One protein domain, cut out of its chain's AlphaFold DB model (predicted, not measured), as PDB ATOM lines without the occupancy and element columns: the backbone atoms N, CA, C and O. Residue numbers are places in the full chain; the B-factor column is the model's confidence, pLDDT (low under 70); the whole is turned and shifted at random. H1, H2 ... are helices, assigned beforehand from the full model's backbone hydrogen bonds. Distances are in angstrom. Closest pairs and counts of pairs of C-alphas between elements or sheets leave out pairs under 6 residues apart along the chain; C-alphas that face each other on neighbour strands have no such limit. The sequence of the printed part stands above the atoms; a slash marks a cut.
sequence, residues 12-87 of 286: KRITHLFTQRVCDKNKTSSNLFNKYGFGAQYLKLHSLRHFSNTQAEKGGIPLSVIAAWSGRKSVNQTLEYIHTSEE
ATOM      1  N   LYS A  12     197.413 195.296 180.946       85.06
ATOM      2  CA  LYS A  12     197.211 193.838 180.849       85.06
ATOM      3  C   LYS A  12     198.485 193.081 180.455       85.06
ATOM      4  O   LYS A  12     198.762 192.015 180.999       85.06
ATOM      5  N   ARG A  13     199.271 193.636 179.528       83.88
ATOM      6  CA  ARG A  13     200.525 193.036 179.059       83.88
ATOM      7  C   ARG A  13     201.616 193.146 180.120       83.88
ATOM      8  O   ARG A  13     202.345 192.182 180.319       83.88
ATOM      9  N   ILE A  14     201.683 194.267 180.840       81.50
ATOM     10  CA  ILE A  14     202.585 194.441 181.989       81.50
ATOM     11  C   ILE A  14     202.252 193.414 183.079       81.50
ATOM     12  O   ILE A  14     203.138 192.690 183.529       81.50
ATOM     13  N   THR A  15     200.972 193.280 183.436       82.00
ATOM     14  CA  THR A  15     200.503 192.300 184.421       82.00
ATOM     15  C   THR A  15     200.862 190.882 184.000       82.00
ATOM     16  O   THR A  15     201.375 190.122 184.818       82.00
ATOM     17  N   HIS A  16     200.664 190.519 182.729       82.88
ATOM     18  CA  HIS A  16     201.065 189.209 182.215       82.88
ATOM     19  C   HIS A  16     202.582 188.993 182.318       82.88
ATOM     20  O   HIS A  16     203.028 187.953 182.793       82.88
ATOM     21  N   LEU A  17     203.401 189.955 181.883       81.94
ATOM     22  CA  LEU A  17     204.863 189.829 181.938       81.94
ATOM     23  C   LEU A  17     205.365 189.669 183.377       81.94
ATOM     24  O   LEU A  17     206.260 188.865 183.636       81.94
ATOM     25  N   PHE A  18     204.779 190.414 184.311       82.62
ATOM     26  CA  PHE A  18     205.126 190.339 185.723       82.62
ATOM     27  C   PHE A  18     204.681 189.012 186.351       82.62
ATOM     28  O   PHE A  18     205.490 188.305 186.950       82.62
ATOM     29  N   THR A  19     203.418 188.624 186.161       82.88
ATOM     30  CA  THR A  19     202.875 187.362 186.697       82.88
ATOM     31  C   THR A  19     203.603 186.145 186.156       82.88
ATOM     32  O   THR A  19     203.922 185.245 186.926       82.88
ATOM     33  N   GLN A  20     203.966 186.138 184.874       81.94
ATOM     34  CA  GLN A  20     204.744 185.049 184.290       81.94
ATOM     35  C   GLN A  20     206.123 184.893 184.955       81.94
ATOM     36  O   GLN A  20     206.624 183.784 185.086       81.94
ATOM     37  N   ARG A  21     206.749 185.985 185.406       81.88
ATOM     38  CA  ARG A  21     208.070 185.928 186.054       81.88
ATOM     39  C   ARG A  21     208.013 185.604 187.546       81.88
ATOM     40  O   ARG A  21     209.002 185.112 188.081       81.88
ATOM     41  N   VAL A  22     206.899 185.899 188.215       82.44
ATOM     42  CA  VAL A  22     206.778 185.825 189.687       82.44
ATOM     43  C   VAL A  22     205.889 184.666 190.157       82.44
ATOM     44  O   VAL A  22     206.117 184.112 191.231       82.44
ATOM     45  N   CYS A  23     204.875 184.294 189.372       77.06
ATOM     46  CA  CYS A  23     203.830 183.337 189.757       77.06
ATOM     47  C   CYS A  23     203.887 182.004 188.985       77.06
ATOM     48  O   CYS A  23     203.333 181.017 189.465       77.06
ATOM     49  N   ASP A  24     204.493 181.964 187.790       73.00
ATOM     50  CA  ASP A  24     204.416 180.799 186.894       73.00
ATOM     51  C   ASP A  24     205.309 179.644 187.361       73.00
ATOM     52  O   ASP A  24     206.536 179.715 187.276       73.00
ATOM     53  N   LYS A  25     204.672 178.556 187.808       66.88
ATOM     54  CA  LYS A  25     205.331 177.331 188.279       66.88
ATOM     55  C   LYS A  25     205.963 176.499 187.165       66.88
ATOM     56  O   LYS A  25     206.872 175.723 187.441       66.88
ATOM     57  N   ASN A  26     205.537 176.687 185.917       65.44
ATOM     58  CA  ASN A  26     205.876 175.789 184.815       65.44
ATOM     59  C   ASN A  26     207.133 176.216 184.040       65.44
ATOM     60  O   ASN A  26     207.647 175.440 183.236       65.44
ATOM     61  N   LYS A  27     207.650 177.432 184.264       64.88
ATOM     62  CA  LYS A  27     208.848 177.953 183.583       64.88
ATOM     63  C   LYS A  27     209.893 178.464 184.575       64.88
ATOM     64  O   LYS A  27     210.039 179.665 184.802       64.88
ATOM     65  N   THR A  28     210.666 177.535 185.132       61.56
ATOM     66  CA  THR A  28     211.767 177.812 186.075       61.56
ATOM     67  C   THR A  28     212.870 178.694 185.483       61.56
ATOM     68  O   THR A  28     213.463 179.490 186.206       61.56
ATOM     69  N   SER A  29     213.125 178.618 184.173       63.44
ATOM     70  CA  SER A  29     214.142 179.434 183.492       63.44
ATOM     71  C   SER A  29     213.739 180.902 183.302       63.44
ATOM     72  O   SER A  29     214.606 181.764 183.204       63.44
ATOM     73  N   SER A  30     212.437 181.214 183.279       69.19
ATOM     74  CA  SER A  30     211.935 182.596 183.187       69.19
ATOM     75  C   SER A  30     211.559 183.208 184.537       69.19
ATOM     76  O   SER A  30     211.100 184.351 184.582       69.19
ATOM     77  N   ASN A  31     211.720 182.454 185.626       81.69
ATOM     78  CA  ASN A  31     211.377 182.898 186.967       81.69
ATOM     79  C   ASN A  31     212.392 183.934 187.484       81.69
ATOM     80  O   ASN A  31     213.607 183.757 187.364       81.69
ATOM     81  N   LEU A  32     211.878 185.016 188.070       84.06
ATOM     82  CA  LEU A  32     212.677 186.130 188.581       84.06
ATOM     83  C   LEU A  32     213.660 185.680 189.670       84.06
ATOM     84  O   LEU A  32     214.828 186.049 189.625       84.06
ATOM     85  N   PHE A  33     213.204 184.872 190.624       85.38
ATOM     86  CA  PHE A  33     214.001 184.431 191.769       85.38
ATOM     87  C   PHE A  33     215.151 183.532 191.332       85.38
ATOM     88  O   PHE A  33     216.284 183.727 191.768       85.38
ATOM     89  N   ASN A  34     214.886 182.626 190.389       82.44
ATOM     90  CA  ASN A  34     215.913 181.741 189.856       82.44
ATOM     91  C   ASN A  34     216.998 182.532 189.107       82.44
ATOM     92  O   ASN A  34     218.187 182.283 189.289       82.44
ATOM     93  N   LYS A  35     216.603 183.561 188.341       81.31
ATOM     94  CA  LYS A  35     217.539 184.462 187.647       81.31
ATOM     95  C   LYS A  35     218.502 185.179 188.604       81.31
ATOM     96  O   LYS A  35     219.639 185.432 188.224       81.31
ATOM     97  N   TYR A  36     218.055 185.511 189.813       82.62
ATOM     98  CA  TYR A  36     218.869 186.194 190.825       82.62
ATOM     99  C   TYR A  36     219.484 185.242 191.867       82.62
ATOM    100  O   TYR A  36     219.980 185.701 192.889       82.62
ATOM    101  N   GLY A  37     219.474 183.925 191.625       80.12
ATOM    102  CA  GLY A  37     220.141 182.948 192.495       80.12
ATOM    103  C   GLY A  37     219.365 182.559 193.759       80.12
ATOM    104  O   GLY A  37     219.910 181.882 194.622       80.12
ATOM    105  N   PHE A  38     218.086 182.927 193.866       80.44
ATOM    106  CA  PHE A  38     217.211 182.554 194.986       80.44
ATOM    107  C   PHE A  38     216.470 181.217 194.768       80.44
ATOM    108  O   PHE A  38     215.639 180.826 195.588       80.44
ATOM    109  N   GLY A  39     216.747 180.516 193.663       80.12
ATOM    110  CA  GLY A  39     216.089 179.260 193.287       80.12
ATOM    111  C   GLY A  39     214.664 179.435 192.746       80.12
ATOM    112  O   GLY A  39     214.203 180.544 192.469       80.12
ATOM    113  N   ALA A  40     213.947 178.321 192.562       78.75
ATOM    114  CA  ALA A  40     212.584 178.311 192.027       78.75
ATOM    115  C   ALA A  40     211.550 178.670 193.111       78.75
ATOM    116  O   ALA A  40     210.933 177.795 193.719       78.75
ATOM    117  N   GLN A  41     211.367 179.968 193.354       80.88
ATOM    118  CA  GLN A  41     210.351 180.485 194.275       80.88
ATOM    119  C   GLN A  41     209.144 181.052 193.526       80.88
ATOM    120  O   GLN A  41     209.258 181.541 192.400       80.88
ATOM    121  N   TYR A  42     207.979 181.016 194.170       81.38
ATOM    122  CA  TYR A  42     206.726 181.494 193.592       81.38
ATOM    123  C   TYR A  42     205.948 182.292 194.626       81.38
ATOM    124  O   TYR A  42     205.687 181.801 195.725       81.38
ATOM    125  N   LEU A  43     205.536 183.502 194.257       81.38
ATOM    126  CA  LEU A  43     204.718 184.353 195.115       81.38
ATOM    127  C   LEU A  43     203.306 184.468 194.556       81.38
ATOM    128  O   LEU A  43     203.104 184.592 193.349       81.38
ATOM    129  N   LYS A  44     202.312 184.477 195.446       81.94
ATOM    130  CA  LYS A  44     200.955 184.898 195.088       81.94
ATOM    131  C   LYS A  44     200.956 186.421 194.995       81.94
ATOM    132  O   LYS A  44     201.422 187.071 195.917       81.94
ATOM    133  N   LEU A  45     200.363 187.018 193.961       79.31
ATOM    134  CA  LEU A  45     200.298 188.488 193.845       79.31
ATOM    135  C   LEU A  45     199.764 189.179 195.114       79.31
ATOM    136  O   LEU A  45     200.248 190.241 195.495       79.31
ATOM    137  N   HIS A  46     198.797 188.559 195.794       78.56
ATOM    138  CA  HIS A  46     198.230 189.097 197.030       78.56
ATOM    139  C   HIS A  46     199.246 189.160 198.189       78.56
ATOM    140  O   HIS A  46     199.155 190.058 199.022       78.56
ATOM    141  N   SER A  47     200.268 188.294 198.211       80.50
ATOM    142  CA  SER A  47     201.297 188.314 199.258       80.50
ATOM    143  C   SER A  47     202.180 189.559 199.194       80.50
ATOM    144  O   SER A  47     202.632 190.023 200.234       80.50
ATOM    145  N   LEU A  48     202.374 190.156 198.011       81.75
ATOM    146  CA  LEU A  48     203.083 191.437 197.874       81.75
ATOM    147  C   LEU A  48     202.330 192.568 198.578       81.75
ATOM    148  O   LEU A  48     202.931 193.444 199.194       81.75
ATOM    149  N   ARG A  49     200.997 192.518 198.534       77.94
ATOM    150  CA  ARG A  49     200.144 193.473 199.238       77.94
ATOM    151  C   ARG A  49     200.189 193.273 200.754       77.94
ATOM    152  O   ARG A  49     200.173 194.264 201.478       77.94
ATOM    153  N   HIS A  50     200.267 192.031 201.240       80.00
ATOM    154  CA  HIS A  50     200.512 191.771 202.667       80.00
ATOM    155  C   HIS A  50     201.859 192.313 203.093       80.00
ATOM    156  O   HIS A  50     201.911 193.095 204.028       80.00
ATOM    157  N   PHE A  51     202.911 191.981 202.345       81.56
ATOM    158  CA  PHE A  51     204.255 192.455 202.627       81.56
ATOM    159  C   PHE A  51     204.305 193.983 202.734       81.56
ATOM    160  O   PHE A  51     204.772 194.495 203.743       81.56
ATOM    161  N   SER A  52     203.743 194.704 201.757       82.56
ATOM    162  CA  SER A  52     203.685 196.172 201.786       82.56
ATOM    163  C   SER A  52     202.964 196.711 203.029       82.56
ATOM    164  O   SER A  52     203.499 197.559 203.738       82.56
ATOM    165  N   ASN A  53     201.788 196.168 203.355       82.88
ATOM    166  CA  ASN A  53     201.035 196.595 204.537       82.88
ATOM    167  C   ASN A  53     201.757 196.263 205.855       82.88
ATOM    168  O   ASN A  53     201.726 197.075 206.773       82.88
ATOM    169  N   THR A  54     202.436 195.116 205.942       77.31
ATOM    170  CA  THR A  54     203.267 194.755 207.099       77.31
ATOM    171  C   THR A  54     204.458 195.700 207.241       77.31
ATOM    172  O   THR A  54     204.760 196.127 208.348       77.31
ATOM    173  N   GLN A  55     205.139 196.061 206.146       77.81
ATOM    174  CA  GLN A  55     206.252 197.018 206.199       77.81
ATOM    175  C   GLN A  55     205.784 198.415 206.616       77.81
ATOM    176  O   GLN A  55     206.446 199.075 207.409       77.81
ATOM    177  N   ALA A  56     204.621 198.848 206.135       75.62
ATOM    178  CA  ALA A  56     204.029 200.125 206.513       75.62
ATOM    179  C   ALA A  56     203.689 200.206 208.002       75.62
ATOM    180  O   ALA A  56     203.972 201.210 208.654       75.62
ATOM    181  N   GLU A  57     203.115 199.135 208.546       73.56
ATOM    182  CA  GLU A  57     202.850 199.041 209.977       73.56
ATOM    183  C   GLU A  57     204.158 199.038 210.776       73.56
ATOM    184  O   GLU A  57     204.281 199.805 211.727       73.56
ATOM    185  N   LYS A  58     205.165 198.258 210.354       72.44
ATOM    186  CA  LYS A  58     206.506 198.271 210.968       72.44
ATOM    187  C   LYS A  58     207.161 199.654 210.915       72.44
ATOM    188  O   LYS A  58     207.873 200.024 211.840       72.44
ATOM    189  N   GLY A  59     206.880 200.436 209.873       69.44
ATOM    190  CA  GLY A  59     207.277 201.841 209.747       69.44
ATOM    191  C   GLY A  59     206.480 202.816 210.626       69.44
ATOM    192  O   GLY A  59     206.726 204.019 210.581       69.44
ATOM    193  N   GLY A  60     205.519 202.333 211.420       67.06
ATOM    194  CA  GLY A  60     204.716 203.138 212.339       67.06
ATOM    195  C   GLY A  60     203.562 203.897 211.681       67.06
ATOM    196  O   GLY A  60     203.077 204.876 212.254       67.06
ATOM    197  N   ILE A  61     203.124 203.489 210.485       74.00
ATOM    198  CA  ILE A  61     201.957 204.081 209.821       74.00
ATOM    199  C   ILE A  61     200.677 203.560 210.503       74.00
ATOM    200  O   ILE A  61     200.508 202.346 210.632       74.00
ATOM    201  N   PRO A  62     199.736 204.436 210.913       76.44
ATOM    202  CA  PRO A  62     198.503 204.001 211.564       76.44
ATOM    203  C   PRO A  62     197.661 203.060 210.696       76.44
ATOM    204  O   PRO A  62     197.486 203.282 209.495       76.44
ATOM    205  N   LEU A  63     197.040 202.056 211.322       72.06
ATOM    206  CA  LEU A  63     196.212 201.057 210.630       72.06
ATOM    207  C   LEU A  63     195.038 201.670 209.849       72.06
ATOM    208  O   LEU A  63     194.618 201.108 208.840       72.06
ATOM    209  N   SER A  64     194.518 202.822 210.278       71.81
ATOM    210  CA  SER A  64     193.481 203.567 209.554       71.81
ATOM    211  C   SER A  64     193.977 204.083 208.199       71.81
ATOM    212  O   SER A  64     193.276 203.944 207.196       71.81
ATOM    213  N   VAL A  65     195.207 204.598 208.143       75.75
ATOM    214  CA  VAL A  65     195.870 205.045 206.908       75.75
ATOM    215  C   VAL A  65     196.182 203.841 206.018       75.75
ATOM    216  O   VAL A  65     195.879 203.860 204.824       75.75
ATOM    217  N   ILE A  66     196.678 202.747 206.612       77.88
ATOM    218  CA  ILE A  66     196.941 201.486 205.898       77.88
ATOM    219  C   ILE A  66     195.642 200.856 205.361       77.88
ATOM    220  O   ILE A  66     195.638 200.179 204.333       77.88
ATOM    221  N   ALA A  67     194.501 201.053 206.019       76.12
ATOM    222  CA  ALA A  67     193.211 200.613 205.501       76.12
ATOM    223  C   ALA A  67     192.764 201.487 204.316       76.12
ATOM    224  O   ALA A  67     192.369 200.949 203.275       76.12
ATOM    225  N   ALA A  68     192.897 202.810 204.443       74.56
ATOM    226  CA  ALA A  68     192.492 203.782 203.431       74.56
ATOM    227  C   ALA A  68     193.274 203.629 202.116       74.56
ATOM    228  O   ALA A  68     192.660 203.457 201.063       74.56
ATOM    229  N   TRP A  69     194.612 203.571 202.160       77.62
ATOM    230  CA  TRP A  69     195.441 203.427 200.947       77.62
ATOM    231  C   TRP A  69     195.276 202.063 200.249       77.62
ATOM    232  O   TRP A  69     195.654 201.861 199.100       77.62
ATOM    233  N   SER A  70     194.662 201.111 200.955       75.00
ATOM    234  CA  SER A  70     194.391 199.752 200.517       75.00
ATOM    235  C   SER A  70     192.972 199.676 199.945       75.00
ATOM    236  O   SER A  70     192.573 198.626 199.446       75.00
ATOM    237  N   GLY A  71     192.173 200.741 200.029       74.06
ATOM    238  CA  GLY A  71     190.768 200.726 199.628       74.06
ATOM    239  C   GLY A  71     189.919 199.772 200.472       74.06
ATOM    240  O   GLY A  71     189.012 199.131 199.945       74.06
ATOM    241  N   ARG A  72     190.239 199.600 201.762       73.19
ATOM    242  CA  ARG A  72     189.473 198.734 202.671       73.19
ATOM    243  C   ARG A  72     188.336 199.506 203.322       73.19
ATOM    244  O   ARG A  72     188.496 200.652 203.723       73.19
ATOM    245  N   LYS A  73     187.199 198.827 203.476       62.47
ATOM    246  CA  LYS A  73     185.994 199.394 204.094       62.47
ATOM    247  C   LYS A  73     186.081 199.440 205.625       62.47
ATOM    248  O   LYS A  73     185.395 200.245 206.241       62.47
ATOM    249  N   SER A  74     186.905 198.591 206.246       60.88
ATOM    250  CA  SER A  74     187.099 198.574 207.700       60.88
ATOM    251  C   SER A  74     188.544 198.267 208.099       60.88
ATOM    252  O   SER A  74     189.268 197.550 207.406       60.88
ATOM    253  N   VAL A  75     188.959 198.805 209.250       60.19
ATOM    254  CA  VAL A  75     190.292 198.576 209.839       60.19
ATOM    255  C   VAL A  75     190.446 197.127 210.311       60.19
ATOM    256  O   VAL A  75     191.525 196.561 210.174       60.19
ATOM    257  N   ASN A  76     189.359 196.483 210.747       60.00
ATOM    258  CA  ASN A  76     189.366 195.087 211.202       60.00
ATOM    259  C   ASN A  76     189.841 194.116 210.111       60.00
ATOM    260  O   ASN A  76     190.594 193.194 210.399       60.00
ATOM    261  N   GLN A  77     189.509 194.386 208.841       56.94
ATOM    262  CA  GLN A  77     190.032 193.615 207.709       56.94
ATOM    263  C   GLN A  77     191.548 193.757 207.543       56.94
ATOM    264  O   GLN A  77     192.144 192.957 206.845       56.94
ATOM    265  N   THR A  78     192.190 194.774 208.119       56.44
ATOM    266  CA  THR A  78     193.644 194.979 208.029       56.44
ATOM    267  C   THR A  78     194.417 194.110 209.017       56.44
ATOM    268  O   THR A  78     195.529 193.700 208.691       56.44
ATOM    269  N   LEU A  79     193.808 193.753 210.154       58.16
ATOM    270  CA  LEU A  79     194.422 192.918 211.193       58.16
ATOM    271  C   LEU A  79     194.667 191.474 210.727       58.16
ATOM    272  O   LEU A  79     195.705 190.904 211.051       58.16
ATOM    273  N   GLU A  80     193.780 190.914 209.897       54.31
ATOM    274  CA  GLU A  80     193.908 189.549 209.347       54.31
ATOM    275  C   GLU A  80     195.135 189.355 208.440       54.31
ATOM    276  O   GLU A  80     195.578 188.231 208.211       54.31
ATOM    277  N   TYR A  81     195.705 190.444 207.923       50.91
ATOM    278  CA  TYR A  81     196.750 190.406 206.898       50.91
ATOM    279  C   TYR A  81     198.149 190.738 207.404       50.91
ATOM    280  O   TYR A  81     199.104 190.716 206.626       50.91
ATOM    281  N   ILE A  82     198.270 191.054 208.688       57.69
ATOM    282  CA  ILE A  82     199.554 191.272 209.331       57.69
ATOM    283  C   ILE A  82     199.973 189.938 209.941       57.69
ATOM    284  O   ILE A  82     199.563 189.565 211.042       57.69
ATOM    285  N   HIS A  83     200.789 189.202 209.191       55.75
ATOM    286  CA  HIS A  83     201.433 187.985 209.673       55.75
ATOM    287  C   HIS A  83     202.540 188.364 210.661       55.75
ATOM    288  O   HIS A  83     203.666 188.650 210.267       55.75
ATOM    289  N   THR A  84     202.167 188.409 211.934       55.88
ATOM    290  CA  THR A  84     203.047 188.596 213.095       55.88
ATOM    291  C   THR A  84     203.016 187.313 213.926       55.88
ATOM    292  O   THR A  84     202.014 186.582 213.881       55.88
ATOM    293  N   SER A  85     204.113 186.995 214.616       55.41
ATOM    294  CA  SER A  85     204.187 185.838 215.521       55.41
ATOM    295  C   SER A  85     203.172 185.970 216.668       55.41
ATOM    296  O   SER A  85     202.625 187.044 216.909       55.41
ATOM    297  N   GLU A  86     202.858 184.879 217.371       54.19
ATOM    298  CA  GLU A  86     201.935 184.938 218.520       54.19
ATOM    299  C   GLU A  86     202.469 185.821 219.658       54.19
ATOM    300  O   GLU A  86     201.689 186.505 220.315       54.19
ATOM    301  N   GLU A  87     203.792 185.894 219.811       54.25
ATOM    302  CA  GLU A  87     204.481 186.804 220.733       54.25
ATOM    303  C   GLU A  87     204.303 188.270 220.306       54.25
ATOM    304  O   GLU A  87     203.865 189.095 221.104       54.25
TER     305      GLU A  87
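What this domain is: This is residues 12 to 87 of the 286 residues of an uncharacterized protein of Pseudoalteromonas rubra (UniProt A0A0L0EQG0). Picture a loose, flat arrangement in which the longest helix, H3, runs through the middle and joins two ends, one holding H1 and the small helix H2, the other holding H4 and the small helix H5. Residues 12 to 17 of H1 stick out from the rest. You have 76 printed residues with five named helices, H1 to H5 in that order along the chain, and no named strand; the class is all helix. The radius of gyration of the C-alphas is 15.4 A, and the C-alphas span 41 by 34 by 18 A.

How they stand to each other: Start at residues 12 to 22, which are H1, and go on to residues 32 to 35, which are H2: the two only just touch, with 3 pairs of C-alphas within 8 A, the closest being those of Arg 21 and Leu 32, 5.3 A apart. Next look at residues 45 to 58, H3, which is apart from H2. H1 and H3 are close but not clearly touching: their closest C-alphas, Thr 19 and Leu 45, are 7.7 A apart, and their lines are about perpendicular at 78 degrees. At residues 63 to 68 you reach H4, which H3 touches with residues 53 to 57 alone; the closest C-alphas, Asn 53 and Ile 66, are 6.5 A apart. H3 and H4 run opposite ways at a steep tilt of 45 degrees. Residues 76 to 79 are H5, which touches H4, the closest C-alphas being those of Ala 67 and Thr 78, 6.2 A apart. H3 and H5 are only just apart, their closest C-alphas 8.3 A from each other. H1 is apart from H4 and H5, and so is H2. In the backbones of H1 and H4 every O i to N i+4 pair is within hydrogen-bond range, in H3 9 of 10 are, and H2 and H5 are too short for such a pair.

Where its parts are: Find C-alpha 12 at (197.211, 193.838, 180.849); from there H1 runs 15.3 A to C-alpha 22. H2 covers 5.2 A. H3 begins at C-alpha 45, (200.298, 188.488, 193.845), and runs 20.7 A to C-alpha 58. H4 measures 8.5 A, and H5 measures 5.5 A, ending at C-alpha 79, (194.422, 192.918, 211.193).

The domain as a whole: The two C-alphas farthest apart are those of Arg 13 and Glu 87, at 42.3 A. The printed part has no cut. The link from H3 to H4 is tight, the other three are short. Mean pLDDT of the printed part is 73.5; look for values under 70 at residues 25 to 30, 59 to 60 and 73 to 87.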